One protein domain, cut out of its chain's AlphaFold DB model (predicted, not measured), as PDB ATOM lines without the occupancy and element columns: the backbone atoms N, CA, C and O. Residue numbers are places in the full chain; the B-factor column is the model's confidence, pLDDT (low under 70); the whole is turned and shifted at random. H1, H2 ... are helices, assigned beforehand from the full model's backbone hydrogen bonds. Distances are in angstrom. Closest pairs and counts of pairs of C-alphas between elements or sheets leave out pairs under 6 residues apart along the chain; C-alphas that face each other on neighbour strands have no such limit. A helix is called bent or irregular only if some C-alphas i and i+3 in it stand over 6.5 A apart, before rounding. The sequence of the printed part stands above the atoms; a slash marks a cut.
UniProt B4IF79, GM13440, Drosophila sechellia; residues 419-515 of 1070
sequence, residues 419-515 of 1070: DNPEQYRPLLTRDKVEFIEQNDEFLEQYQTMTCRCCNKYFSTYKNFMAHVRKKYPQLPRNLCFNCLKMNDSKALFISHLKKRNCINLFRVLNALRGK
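This is residues 419 to 515 of the 1070 residues of the protein "GM13440" of Drosophila sechellia (UniProt B4IF79). Six short helices are set round a middle that is filled by a loop and not by a helix: the long link of residues 469 to 489 comes in to the core and goes out again. H1 and H6 pack at one end, H2 and H3 follow on from H1 along one side, H4 is at the other end, and H5 is off by itself on the side away from H3. The printed part has 97 residues, with six named helices in the order H1 to H6 and no named strand; its class is all helix. It is compact, with a radius of gyration of the C-alphas of 13.7 A, and rounded, with spans of 35 by 30 by 22 A.

Find C-alpha 421 at (4.727, -49.702, -30.754); there H1 begins, residues 421 to 427, and it is irregular, with C-alphas 423 and 426 7.5 A apart. Next come H2, residues 430 to 437, and H3, residues 440 to 448, 12.7 A long. H4 holds residues 461 to 468. Look for C-alpha 490 at (-1.639, -20.819, -35.294), where H5 begins; it runs to residue 499, 14.3 A. H6, residues 505 to 515, is 15.4 A long and ends at C-alpha 515, (10.041, -53.547, -23.493).

Start at H1, which touches H6; their closest C-alphas, of Pro 421 and Val 508, are 5.2 A apart, and they run opposite ways at a steep tilt of 46 degrees. H2 and H6 are close but not clearly touching, Ile 436 and Phe 506 having the closest C-alphas at 6.5 A, and are about perpendicular at 81 degrees. H2 and H3 are also close but not clearly touching, with the C-alphas of Ile 436 and Leu 443 closest at 7.4 A. The same holds for H3 and H6, where the C-alphas of Leu 443 and Phe 506 are closest at 7.3 A. H3 and H4 are near each other, with 7 pairs of C-alphas within 10 A. H5 touches no helix, and it is apart from H3, for instance. In H2, H3, H4 and H5 every O i to N i+4 pair is within hydrogen-bond range; in H6 it is 6 of 7, and in H1 1 of 3, beside 3 of 4 O i to N i+3 pairs.

The C-alphas farthest apart, of Ala 491 and Lys 515, are 37.8 A apart. The printed part has no cut. The links H3 to H4, 12 residues, and H4 to H5, 21 residues, are long; within the first, residues 450 to 451 pair antiparallel with 456 to 457. The mean pLDDT of the printed part is 85.4, with residues 500, 514 and 515 under 70.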
ATOM      1  N   ASP A 419      -0.163 -50.991 -28.216       77.62
ATOM      2  CA  ASP A 419       0.263 -52.306 -27.723       77.62
ATOM      3  C   ASP A 419       1.424 -52.871 -28.574       77.62
ATOM      4  O   ASP A 419       2.335 -53.531 -28.051       77.62
ATOM      5  N   ASN A 420       1.458 -52.526 -29.871       80.75
ATOM      6  CA  ASN A 420       2.488 -52.886 -30.853       80.75
ATOM      7  C   ASN A 420       3.318 -51.667 -31.337       80.75
ATOM      8  O   ASN A 420       3.378 -51.385 -32.538       80.75
ATOM      9  N   PRO A 421       4.036 -50.957 -30.439       81.44
ATOM     10  CA  PRO A 421       4.727 -49.702 -30.754       81.44
ATOM     11  C   PRO A 421       5.853 -49.839 -31.795       81.44
ATOM     12  O   PRO A 421       6.200 -48.851 -32.439       81.44
ATOM     13  N   GLU A 422       6.395 -51.044 -32.013       82.56
ATOM     14  CA  GLU A 422       7.416 -51.312 -33.040       82.56
ATOM     15  C   GLU A 422       6.935 -50.957 -34.458       82.56
ATOM     16  O   GLU A 422       7.726 -50.492 -35.277       82.56
ATOM     17  N   GLN A 423       5.627 -51.062 -34.738       81.94
ATOM     18  CA  GLN A 423       5.047 -50.636 -36.019       81.94
ATOM     19  C   GLN A 423       5.270 -49.137 -36.297       81.94
ATOM     20  O   GLN A 423       5.316 -48.713 -37.453       81.94
ATOM     21  N   TYR A 424       5.433 -48.329 -35.247       85.56
ATOM     22  CA  TYR A 424       5.607 -46.879 -35.330       85.56
ATOM     23  C   TYR A 424       7.055 -46.422 -35.126       85.56
ATOM     24  O   TYR A 424       7.322 -45.221 -35.181       85.56
ATOM     25  N   ARG A 425       8.006 -47.359 -34.990       83.38
ATOM     26  CA  ARG A 425       9.450 -47.078 -34.945       83.38
ATOM     27  C   ARG A 425       9.934 -46.177 -36.103       83.38
ATOM     28  O   ARG A 425      10.697 -45.260 -35.819       83.38
ATOM     29  N   PRO A 426       9.452 -46.302 -37.363       84.62
ATOM     30  CA  PRO A 426       9.840 -45.389 -38.449       84.62
ATOM     31  C   PRO A 426       9.351 -43.934 -38.297       84.62
ATOM     32  O   PRO A 426       9.826 -43.056 -39.012       84.62
ATOM     33  N   LEU A 427       8.398 -43.656 -37.397       83.38
ATOM     34  CA  LEU A 427       7.891 -42.300 -37.125       83.38
ATOM     35  C   LEU A 427       8.705 -41.566 -36.041       83.38
ATOM     36  O   LEU A 427       8.572 -40.346 -35.889       83.38
ATOM     37  N   LEU A 428       9.546 -42.305 -35.311       86.62
ATOM     38  CA  LEU A 428      10.508 -41.820 -34.324       86.62
ATOM     39  C   LEU A 428      11.850 -41.526 -35.016       86.62
ATOM     40  O   LEU A 428      12.816 -42.273 -34.897       86.62
ATOM     41  N   THR A 429      11.904 -40.428 -35.773       89.50
ATOM     42  CA  THR A 429      13.171 -39.923 -36.326       89.50
ATOM     43  C   THR A 429      14.118 -39.495 -35.201       89.50
ATOM     44  O   THR A 429      13.661 -39.070 -34.141       89.50
ATOM     45  N   ARG A 430      15.438 -39.569 -35.435       88.44
ATOM     46  CA  ARG A 430      16.491 -39.246 -34.450       88.44
ATOM     47  C   ARG A 430      16.203 -37.946 -33.688       88.44
ATOM     48  O   ARG A 430      16.115 -37.957 -32.469       88.44
ATOM     49  N   ASP A 431      15.934 -36.868 -34.420       87.31
ATOM     50  CA  ASP A 431      15.697 -35.524 -33.871       87.31
ATOM     51  C   ASP A 431      14.397 -35.431 -33.038       87.31
ATOM     52  O   ASP A 431      14.254 -34.559 -32.185       87.31
ATOM     53  N   LYS A 432      13.434 -36.338 -33.263       89.38
ATOM     54  CA  LYS A 432      12.206 -36.448 -32.461       89.38
ATOM     55  C   LYS A 432      12.409 -37.260 -31.187       89.38
ATOM     56  O   LYS A 432      11.784 -36.935 -30.185       89.38
ATOM     57  N   VAL A 433      13.246 -38.297 -31.228       90.38
ATOM     58  CA  VAL A 433      13.670 -39.037 -30.028       90.38
ATOM     59  C   VAL A 433      14.470 -38.097 -29.127       90.38
ATOM     60  O   VAL A 433      14.089 -37.894 -27.981       90.38
ATOM     61  N   GLU A 434      15.454 -37.403 -29.702       91.25
ATOM     62  CA  GLU A 434      16.265 -36.379 -29.038       91.25
ATOM     63  C   GLU A 434      15.395 -35.269 -28.408       91.25
ATOM     64  O   GLU A 434      15.574 -34.936 -27.240       91.25
ATOM     65  N   PHE A 435      14.376 -34.759 -29.119       90.44
ATOM     66  CA  PHE A 435      13.424 -33.801 -28.539       90.44
ATOM     67  C   PHE A 435      12.602 -34.387 -27.377       90.44
ATOM     68  O   PHE A 435      12.334 -33.671 -26.412       90.44
ATOM     69  N   ILE A 436      12.171 -35.653 -27.458       90.50
ATOM     70  CA  ILE A 436      11.414 -36.307 -26.378       90.50
ATOM     71  C   ILE A 436      12.287 -36.459 -25.132       90.50
ATOM     72  O   ILE A 436      11.836 -36.123 -24.043       90.50
ATOM     73  N   GLU A 437      13.522 -36.928 -25.295       89.31
ATOM     74  CA  GLU A 437      14.460 -37.176 -24.198       89.31
ATOM     75  C   GLU A 437      14.929 -35.870 -23.535       89.31
ATOM     76  O   GLU A 437      15.037 -35.809 -22.317       89.31
ATOM     77  N   GLN A 438      15.100 -34.786 -24.301       88.75
ATOM     78  CA  GLN A 438      15.416 -33.451 -23.763       88.75
ATOM     79  C   GLN A 438      14.238 -32.754 -23.051       88.75
ATOM     80  O   GLN A 438      14.431 -31.694 -22.455       88.75
ATOM     81  N   ASN A 439      13.012 -33.280 -23.147       87.94
ATOM     82  CA  ASN A 439      11.795 -32.639 -22.630       87.94
ATOM     83  C   ASN A 439      10.873 -33.636 -21.901       87.94
ATOM     84  O   ASN A 439       9.656 -33.430 -21.861       87.94
ATOM     85  N   ASP A 440      11.407 -34.726 -21.348       88.25
ATOM     86  CA  ASP A 440      10.593 -35.832 -20.838       88.25
ATOM     87  C   ASP A 440       9.720 -35.430 -19.634       88.25
ATOM     88  O   ASP A 440       8.503 -35.612 -19.696       88.25
ATOM     89  N   GLU A 441      10.281 -34.745 -18.628       86.75
ATOM     90  CA  GLU A 441       9.532 -34.147 -17.509       86.75
ATOM     91  C   GLU A 441       8.340 -33.301 -17.984       86.75
ATOM     92  O   GLU A 441       7.265 -33.300 -17.376       86.75
ATOM     93  N   PHE A 442       8.541 -32.523 -19.050       90.75
ATOM     94  CA  PHE A 442       7.519 -31.649 -19.613       90.75
ATOM     95  C   PHE A 442       6.434 -32.463 -20.332       90.75
ATOM     96  O   PHE A 442       5.244 -32.174 -20.186       90.75
ATOM     97  N   LEU A 443       6.823 -33.493 -21.084       90.00
ATOM     98  CA  LEU A 443       5.908 -34.345 -21.840       90.00
ATOM     99  C   LEU A 443       5.104 -35.301 -20.936       90.00
ATOM    100  O   LEU A 443       3.958 -35.624 -21.261       90.00
ATOM    101  N   GLU A 444       5.626 -35.678 -19.766       87.44
ATOM    102  CA  GLU A 444       4.839 -36.318 -18.704       87.44
ATOM    103  C   GLU A 444       3.785 -35.363 -18.130       87.44
ATOM    104  O   GLU A 444       2.591 -35.676 -18.158       87.44
ATOM    105  N   GLN A 445       4.195 -34.161 -17.703       88.94
ATOM    106  CA  GLN A 445       3.282 -33.123 -17.203       88.94
ATOM    107  C   GLN A 445       2.202 -32.746 -18.232       88.94
ATOM    108  O   GLN A 445       1.065 -32.450 -17.862       88.94
ATOM    109  N   TYR A 446       2.536 -32.760 -19.527       89.19
ATOM    110  CA  TYR A 446       1.607 -32.487 -20.626       89.19
ATOM    111  C   TYR A 446       0.559 -33.593 -20.820       89.19
ATOM    112  O   TYR A 446      -0.586 -33.285 -21.142       89.19
ATOM    113  N   GLN A 447       0.901 -34.865 -20.593       86.19
ATOM    114  CA  GLN A 447      -0.074 -35.960 -20.679       86.19
ATOM    115  C   GLN A 447      -1.080 -35.955 -19.526       86.19
ATOM    116  O   GLN A 447      -2.243 -36.292 -19.736       86.19
ATOM    117  N   THR A 448      -0.650 -35.585 -18.318       87.62
ATOM    118  CA  THR A 448      -1.528 -35.512 -17.138       87.62
ATOM    119  C   THR A 448      -2.208 -34.154 -16.970       87.62
ATOM    120  O   THR A 448      -3.110 -34.026 -16.145       87.62
ATOM    121  N   MET A 449      -1.761 -33.131 -17.711       88.25
ATOM    122  CA  MET A 449      -2.145 -31.723 -17.541       88.25
ATOM    123  C   MET A 449      -1.884 -31.186 -16.115       88.25
ATOM    124  O   MET A 449      -2.508 -30.221 -15.668       88.25
ATOM    125  N   THR A 450      -0.943 -31.792 -15.381       88.25
ATOM    126  CA  THR A 450      -0.534 -31.367 -14.030       88.25
ATOM    127  C   THR A 450       0.874 -30.792 -14.059       88.25
ATOM    128  O   THR A 450       1.803 -31.507 -14.430       88.25
ATOM    129  N   CYS A 451       1.088 -29.554 -13.607       88.81
ATOM    130  CA  CYS A 451       2.458 -29.048 -13.485       88.81
ATOM    131  C   CYS A 451       3.121 -29.561 -12.201       88.81
ATOM    132  O   CYS A 451       2.611 -29.353 -11.099       88.81
ATOM    133  N   ARG A 452       4.299 -30.177 -12.333       84.88
ATOM    134  CA  ARG A 452       5.065 -30.769 -11.229       84.88
ATOM    135  C   ARG A 452       5.596 -29.721 -10.250       84.88
ATOM    136  O   ARG A 452       5.640 -29.983  -9.054       84.88
ATOM    137  N   CYS A 453       5.900 -28.511 -10.729       80.81
ATOM    138  CA  CYS A 453       6.406 -27.409  -9.901       80.81
ATOM    139  C   CYS A 453       5.403 -26.881  -8.859       80.81
ATOM    140  O   CYS A 453       5.813 -26.196  -7.927       80.81
ATOM    141  N   CYS A 454       4.102 -27.146  -9.018       84.19
ATOM    142  CA  CYS A 454       3.067 -26.720  -8.067       84.19
ATOM    143  C   CYS A 454       2.021 -27.802  -7.739       84.19
ATOM    144  O   CYS A 454       1.109 -27.545  -6.956       84.19
ATOM    145  N   ASN A 455       2.126 -28.990  -8.349       86.94
ATOM    146  CA  ASN A 455       1.156 -30.091  -8.322       86.94
ATOM    147  C   ASN A 455      -0.311 -29.671  -8.597       86.94
ATOM    148  O   ASN A 455      -1.245 -30.371  -8.205       86.94
ATOM    149  N   LYS A 456      -0.536 -28.547  -9.297       88.25
ATOM    150  CA  LYS A 456      -1.869 -28.140  -9.764       88.25
ATOM    151  C   LYS A 456      -2.225 -28.891 -11.048       88.25
ATOM    152  O   LYS A 456      -1.433 -28.913 -11.991       88.25
ATOM    153  N   TYR A 457      -3.433 -29.452 -11.087       90.69
ATOM    154  CA  TYR A 457      -4.098 -29.869 -12.321       90.69
ATOM    155  C   TYR A 457      -4.668 -28.646 -13.041       90.69
ATOM    156  O   TYR A 457      -5.302 -27.799 -12.409       90.69
ATOM    157  N   PHE A 458      -4.472 -28.581 -14.354       87.56
ATOM    158  CA  PHE A 458      -5.010 -27.542 -15.216       87.56
ATOM    159  C   PHE A 458      -6.035 -28.164 -16.164       87.56
ATOM    160  O   PHE A 458      -5.684 -28.861 -17.111       87.56
ATOM    161  N   SER A 459      -7.311 -27.842 -15.956       77.44
ATOM    162  CA  SER A 459      -8.397 -28.192 -16.883       77.44
ATOM    163  C   SER A 459      -8.232 -27.562 -18.274       77.44
ATOM    164  O   SER A 459      -8.933 -27.957 -19.208       77.44
ATOM    165  N   THR A 460      -7.326 -26.586 -18.426       83.31
ATOM    166  CA  THR A 460      -7.081 -25.856 -19.670       83.31
ATOM    167  C   THR A 460      -5.607 -25.858 -20.104       83.31
ATOM    168  O   THR A 460      -4.713 -25.468 -19.368       83.31
ATOM    169  N   TYR A 461      -5.348 -26.252 -21.349       82.31
ATOM    170  CA  TYR A 461      -4.142 -26.104 -22.156       82.31
ATOM    171  C   TYR A 461      -3.755 -24.643 -22.359       82.31
ATOM    172  O   TYR A 461      -2.555 -24.381 -22.386       82.31
ATOM    173  N   LYS A 462      -4.691 -23.677 -22.452       84.31
ATOM    174  CA  LYS A 462      -4.288 -22.260 -22.407       84.31
ATOM    175  C   LYS A 462      -3.564 -21.964 -21.088       84.31
ATOM    176  O   LYS A 462      -2.434 -21.483 -21.142       84.31
ATOM    177  N   ASN A 463      -4.146 -22.314 -19.939       86.75
ATOM    178  CA  ASN A 463      -3.603 -21.919 -18.636       86.75
ATOM    179  C   ASN A 463      -2.426 -22.828 -18.224       86.75
ATOM    180  O   ASN A 463      -1.418 -22.327 -17.736       86.75
ATOM    181  N   PHE A 464      -2.467 -24.128 -18.545       89.94
ATOM    182  CA  PHE A 464      -1.336 -25.058 -18.437       89.94
ATOM    183  C   PHE A 464      -0.131 -24.552 -19.232       89.94
ATOM    184  O   PHE A 464       0.960 -24.433 -18.690       89.94
ATOM    185  N   MET A 465      -0.310 -24.185 -20.506       87.94
ATOM    186  CA  MET A 465       0.789 -23.656 -21.315       87.94
ATOM    187  C   MET A 465       1.236 -22.259 -20.882       87.94
ATOM    188  O   MET A 465       2.419 -21.952 -21.007       87.94
ATOM    189  N   ALA A 466       0.334 -21.409 -20.389       88.94
ATOM    190  CA  ALA A 466       0.704 -20.116 -19.818       88.94
ATOM    191  C   ALA A 466       1.575 -20.297 -18.563       88.94
ATOM    192  O   ALA A 466       2.614 -19.656 -18.447       88.94
ATOM    193  N   HIS A 467       1.206 -21.225 -17.677       88.81
ATOM    194  CA  HIS A 467       1.969 -21.579 -16.483       88.81
ATOM    195  C   HIS A 467       3.315 -22.236 -16.830       88.81
ATOM    196  O   HIS A 467       4.370 -21.785 -16.388       88.81
ATOM    197  N   VAL A 468       3.302 -23.279 -17.660       85.19
ATOM    198  CA  VAL A 468       4.479 -24.117 -17.935       85.19
ATOM    199  C   VAL A 468       5.512 -23.402 -18.813       85.19
ATOM    200  O   VAL A 468       6.707 -23.597 -18.606       85.19
ATOM    201  N   ARG A 469       5.121 -22.474 -19.702       89.00
ATOM    202  CA  ARG A 469       6.098 -21.625 -20.421       89.00
ATOM    203  C   ARG A 469       6.856 -20.643 -19.514       89.00
ATOM    204  O   ARG A 469       7.924 -20.198 -19.917       89.00
ATOM    205  N   LYS A 470       6.381 -20.351 -18.291       85.94
ATOM    206  CA  LYS A 470       7.176 -19.616 -17.280       85.94
ATOM    207  C   LYS A 470       8.328 -20.461 -16.710       85.94
ATOM    208  O   LYS A 470       9.228 -19.911 -16.087       85.94
ATOM    209  N   LYS A 471       8.309 -21.787 -16.916       81.31
ATOM    210  CA  LYS A 471       9.381 -22.728 -16.539       81.31
ATOM    211  C   LYS A 471      10.220 -23.188 -17.731       81.31
ATOM    212  O   LYS A 471      11.438 -23.225 -17.617       81.31
ATOM    213  N   TYR A 472       9.586 -23.465 -18.868       81.94
ATOM    214  CA  TYR A 472      10.243 -23.920 -20.096       81.94
ATOM    215  C   TYR A 472      10.034 -22.878 -21.224       81.94
ATOM    216  O   TYR A 472       9.220 -23.090 -22.129       81.94
ATOM    217  N   PRO A 473      10.719 -21.713 -21.181       77.81
ATOM    218  CA  PRO A 473      10.484 -20.606 -22.119       77.81
ATOM    219  C   PRO A 473      10.939 -20.904 -23.556       77.81
ATOM    220  O   PRO A 473      10.447 -20.273 -24.489       77.81
ATOM    221  N   GLN A 474      11.835 -21.881 -23.741       79.56
ATOM    222  CA  GLN A 474      12.387 -22.274 -25.044       79.56
ATOM    223  C   GLN A 474      11.452 -23.190 -25.865       79.56
ATOM    224  O   GLN A 474      11.791 -23.555 -26.991       79.56
ATOM    225  N   LEU A 475      10.282 -23.583 -25.335       83.12
ATOM    226  CA  LEU A 475       9.362 -24.499 -26.020       83.12
ATOM    227  C   LEU A 475       8.817 -23.900 -27.340       83.12
ATOM    228  O   LEU A 475       8.193 -22.831 -27.312       83.12
ATOM    229  N   PRO A 476       8.961 -24.588 -28.493       82.69
ATOM    230  CA  PRO A 476       8.535 -24.046 -29.783       82.69
ATOM    231  C   PRO A 476       7.027 -23.752 -29.881       82.69
ATOM    232  O   PRO A 476       6.176 -24.594 -29.581       82.69
ATOM    233  N   ARG A 477       6.674 -22.557 -30.377       84.75
ATOM    234  CA  ARG A 477       5.280 -22.182 -30.684       84.75
ATOM    235  C   ARG A 477       4.779 -22.969 -31.915       84.75
ATOM    236  O   ARG A 477       5.532 -23.201 -32.848       84.75
ATOM    237  N   ASN A 478       3.491 -23.335 -31.939       87.88
ATOM    238  CA  ASN A 478       2.807 -24.098 -33.012       87.88
ATOM    239  C   ASN A 478       3.284 -25.556 -33.256       87.88
ATOM    240  O   ASN A 478       2.829 -26.201 -34.210       87.88
ATOM    241  N   LEU A 479       4.141 -26.102 -32.388       88.88
ATOM    242  CA  LEU A 479       4.533 -27.514 -32.374       88.88
ATOM    243  C   LEU A 479       3.473 -28.372 -31.664       88.88
ATOM    244  O   LEU A 479       3.051 -28.056 -30.553       88.88
ATOM    245  N   CYS A 480       3.039 -29.475 -32.280       90.00
ATOM    246  CA  CYS A 480       2.182 -30.456 -31.608       90.00
ATOM    247  C   CYS A 480       3.018 -31.458 -30.807       90.00
ATOM    248  O   CYS A 480       3.653 -32.331 -31.391       90.00
ATOM    249  N   PHE A 481       2.959 -31.379 -29.476       89.81
ATOM    250  CA  PHE A 481       3.736 -32.237 -28.572       89.81
ATOM    251  C   PHE A 481       3.369 -33.734 -28.614       89.81
ATOM    252  O   PHE A 481       4.170 -34.557 -28.189       89.81
ATOM    253  N   ASN A 482       2.219 -34.118 -29.189       88.31
ATOM    254  CA  ASN A 482       1.901 -35.532 -29.439       88.31
ATOM    255  C   ASN A 482       2.749 -36.118 -30.583       88.31
ATOM    256  O   ASN A 482       3.449 -37.106 -30.385       88.31
ATOM    257  N   CYS A 483       2.696 -35.525 -31.783       89.00
ATOM    258  CA  CYS A 483       3.297 -36.104 -32.999       89.00
ATOM    259  C   CYS A 483       4.588 -35.408 -33.479       89.00
ATOM    260  O   CYS A 483       5.176 -35.794 -34.499       89.00
ATOM    261  N   LEU A 484       5.008 -34.363 -32.761       89.12
ATOM    262  CA  LEU A 484       6.130 -33.475 -33.070       89.12
ATOM    263  C   LEU A 484       6.084 -32.924 -34.500       89.12
ATOM    264  O   LEU A 484       7.084 -32.879 -35.215       89.12
ATOM    265  N   LYS A 485       4.884 -32.508 -34.927       88.00
ATOM    266  CA  LYS A 485       4.674 -31.750 -36.163       88.00
ATOM    267  C   LYS A 485       4.649 -30.251 -35.869       88.00
ATOM    268  O   LYS A 485       3.780 -29.780 -35.128       88.00
ATOM    269  N   MET A 486       5.570 -29.516 -36.488       88.50
ATOM    270  CA  MET A 486       5.513 -28.058 -36.597       88.50
ATOM    271  C   MET A 486       4.392 -27.642 -37.562       88.50
ATOM    272  O   MET A 486       4.086 -28.370 -38.508       88.50
ATOM    273  N   ASN A 487       3.767 -26.488 -37.325       89.12
ATOM    274  CA  ASN A 487       2.716 -25.949 -38.189       89.12
ATOM    275  C   ASN A 487       2.973 -24.463 -38.454       89.12
ATOM    276  O   ASN A 487       3.121 -23.682 -37.514       89.12
ATOM    277  N   ASP A 488       2.933 -24.061 -39.722       81.75
ATOM    278  CA  ASP A 488       3.353 -22.727 -40.193       81.75
ATOM    279  C   ASP A 488       2.417 -21.588 -39.744       81.75
ATOM    280  O   ASP A 488       2.680 -20.409 -39.961       81.75
ATOM    281  N   SER A 489       1.287 -21.932 -39.119       89.31
ATOM    282  CA  SER A 489       0.300 -20.982 -38.617       89.31
ATOM    283  C   SER A 489      -0.443 -21.516 -37.393       89.31
ATOM    284  O   SER A 489      -0.838 -22.685 -37.344       89.31
ATOM    285  N   LYS A 490      -0.751 -20.608 -36.455       83.19
ATOM    286  CA  LYS A 490      -1.639 -20.819 -35.294       83.19
ATOM    287  C   LYS A 490      -2.980 -21.454 -35.704       83.19
ATOM    288  O   LYS A 490      -3.506 -22.300 -34.988       83.19
ATOM    289  N   ALA A 491      -3.506 -21.111 -36.886       82.00
ATOM    290  CA  ALA A 491      -4.746 -21.686 -37.415       82.00
ATOM    291  C   ALA A 491      -4.595 -23.155 -37.858       82.00
ATOM    292  O   ALA A 491      -5.482 -23.970 -37.597       82.00
ATOM    293  N   LEU A 492      -3.467 -23.513 -38.484       85.38
ATOM    294  CA  LEU A 492      -3.160 -24.895 -38.875       85.38
ATOM    295  C   LEU A 492      -2.895 -25.763 -37.640       85.38
ATOM    296  O   LEU A 492      -3.437 -26.861 -37.543       85.38
ATOM    297  N   PHE A 493      -2.167 -25.227 -36.658       88.56
ATOM    298  CA  PHE A 493      -1.943 -25.858 -35.357       88.56
ATOM    299  C   PHE A 493      -3.260 -26.186 -34.628       88.56
ATOM    300  O   PHE A 493      -3.494 -27.333 -34.250       88.56
ATOM    301  N   ILE A 494      -4.168 -25.210 -34.495       84.94
ATOM    302  CA  ILE A 494      -5.483 -25.418 -33.859       84.94
ATOM    303  C   ILE A 494      -6.342 -26.412 -34.660       84.94
ATOM    304  O   ILE A 494      -7.021 -27.252 -34.070       84.94
ATOM    305  N   SER A 495      -6.288 -26.367 -35.996       83.50
ATOM    306  CA  SER A 495      -6.969 -27.337 -36.870       83.50
ATOM    307  C   SER A 495      -6.444 -28.764 -36.664       83.50
ATOM    308  O   SER A 495      -7.231 -29.705 -36.577       83.50
ATOM    309  N   HIS A 496      -5.127 -28.928 -36.512       85.06
ATOM    310  CA  HIS A 496      -4.485 -30.208 -36.226       85.06
ATOM    311  C   HIS A 496      -4.890 -30.762 -34.849       85.06
ATOM    312  O   HIS A 496      -5.373 -31.891 -34.781       85.06
ATOM    313  N   LEU A 497      -4.810 -29.957 -33.778       83.25
ATOM    314  CA  LEU A 497      -5.274 -30.355 -32.436       83.25
ATOM    315  C   LEU A 497      -6.757 -30.762 -32.443       83.25
ATOM    316  O   LEU A 497      -7.121 -31.803 -31.897       83.25
ATOM    317  N   LYS A 498      -7.615 -29.979 -33.110       77.25
ATOM    318  CA  LYS A 498      -9.058 -30.252 -33.190       77.25
ATOM    319  C   LYS A 498      -9.388 -31.557 -33.928       77.25
ATOM    320  O   LYS A 498     -10.420 -32.158 -33.641       77.25
ATOM    321  N   LYS A 499      -8.541 -31.999 -34.865       75.19
ATOM    322  CA  LYS A 499      -8.751 -33.247 -35.617       75.19
ATOM    323  C   LYS A 499      -8.505 -34.517 -34.796       75.19
ATOM    324  O   LYS A 499      -8.968 -35.555 -35.246       75.19
ATOM    325  N   ARG A 500      -7.802 -34.455 -33.651       66.12
ATOM    326  CA  ARG A 500      -7.404 -35.578 -32.759       66.12
ATOM    327  C   ARG A 500      -6.591 -36.734 -33.388       66.12
ATOM    328  O   ARG A 500      -5.838 -37.375 -32.663       66.12
ATOM    329  N   ASN A 501      -6.663 -36.964 -34.700       74.38
ATOM    330  CA  ASN A 501      -6.002 -38.053 -35.432       74.38
ATOM    331  C   ASN A 501      -4.488 -37.807 -35.604       74.38
ATOM    332  O   ASN A 501      -4.000 -37.572 -36.711       74.38
ATOM    333  N   CYS A 502      -3.742 -37.811 -34.500       83.56
ATOM    334  CA  CYS A 502      -2.285 -37.708 -34.487       83.56
ATOM    335  C   CYS A 502      -1.689 -38.666 -33.447       83.56
ATOM    336  O   CYS A 502      -2.174 -38.745 -32.318       83.56
ATOM    337  N   ILE A 503      -0.645 -39.402 -33.832       86.81
ATOM    338  CA  ILE A 503       0.028 -40.352 -32.942       86.81
ATOM    339  C   ILE A 503       0.729 -39.621 -31.791       86.81
ATOM    340  O   ILE A 503       1.325 -38.564 -32.001       86.81
ATOM    341  N   ASN A 504       0.679 -40.186 -30.585       88.88
ATOM    342  CA  ASN A 504       1.474 -39.730 -29.449       88.88
ATOM    343  C   ASN A 504       2.813 -40.491 -29.431       88.88
ATOM    344  O   ASN A 504       2.888 -41.639 -28.992       88.88
ATOM    345  N   LEU A 505       3.869 -39.852 -29.938       89.69
ATOM    346  CA  LEU A 505       5.205 -40.439 -30.069       89.69
ATOM    347  C   LEU A 505       5.891 -40.669 -28.717       89.69
ATOM    348  O   LEU A 505       6.646 -41.629 -28.598       89.69
ATOM    349  N   PHE A 506       5.591 -39.861 -27.695       89.38
ATOM    350  CA  PHE A 506       6.093 -40.077 -26.333       89.38
ATOM    351  C   PHE A 506       5.644 -41.443 -25.790       89.38
ATOM    352  O   PHE A 506       6.461 -42.229 -25.311       89.38
ATOM    353  N   ARG A 507       4.352 -41.774 -25.934       87.94
ATOM    354  CA  ARG A 507       3.806 -43.078 -25.527       87.94
ATOM    355  C   ARG A 507       4.400 -44.232 -26.328       87.94
ATOM    356  O   ARG A 507       4.646 -45.279 -25.741       87.94
ATOM    357  N   VAL A 508       4.660 -44.050 -27.626       88.62
ATOM    358  CA  VAL A 508       5.361 -45.062 -28.439       88.62
ATOM    359  C   VAL A 508       6.784 -45.271 -27.914       88.62
ATOM    360  O   VAL A 508       7.155 -46.409 -27.641       88.62
ATOM    361  N   LEU A 509       7.565 -44.203 -27.713       88.50
ATOM    362  CA  LEU A 509       8.954 -44.308 -27.259       88.50
ATOM    363  C   LEU A 509       9.056 -44.952 -25.868       88.50
ATOM    364  O   LEU A 509       9.834 -45.886 -25.690       88.50
ATOM    365  N   ASN A 510       8.234 -44.534 -24.902       87.44
ATOM    366  CA  ASN A 510       8.253 -45.144 -23.569       87.44
ATOM    367  C   ASN A 510       7.718 -46.591 -23.570       87.44
ATOM    368  O   ASN A 510       8.201 -47.405 -22.785       87.44
ATOM    369  N   ALA A 511       6.808 -46.960 -24.480       85.94
ATOM    370  CA  ALA A 511       6.397 -48.354 -24.667       85.94
ATOM    371  C   ALA A 511       7.484 -49.226 -25.333       85.94
ATOM    372  O   ALA A 511       7.518 -50.432 -25.094       85.94
ATOM    373  N   LEU A 512       8.391 -48.641 -26.127       85.88
ATOM    374  CA  LEU A 512       9.601 -49.318 -26.614       85.88
ATOM    375  C   LEU A 512      10.634 -49.468 -25.484       85.88
ATOM    376  O   LEU A 512      11.078 -50.584 -25.217       85.88
ATOM    377  N   ARG A 513      10.942 -48.381 -24.756       85.19
ATOM    378  CA  ARG A 513      11.871 -48.384 -23.604       85.19
ATOM    379  C   ARG A 513      11.454 -49.416 -22.548       85.19
ATOM    380  O   ARG A 513      12.270 -50.240 -22.143       85.19
ATOM    381  N   GLY A 514      10.171 -49.458 -22.184       69.38
ATOM    382  CA  GLY A 514       9.637 -50.430 -21.225       69.38
ATOM    383  C   GLY A 514       9.794 -51.896 -21.654       69.38
ATOM    384  O   GLY A 514       9.992 -52.753 -20.797       69.38
ATOM    385  N   LYS A 515       9.780 -52.193 -22.963       63.50
ATOM    386  CA  LYS A 515      10.041 -53.547 -23.493       63.50
ATOM    387  C   LYS A 515      11.532 -53.913 -23.503       63.50
ATOM    388  O   LYS A 515      11.850 -55.096 -23.521       63.50
TER     389      LYS A 515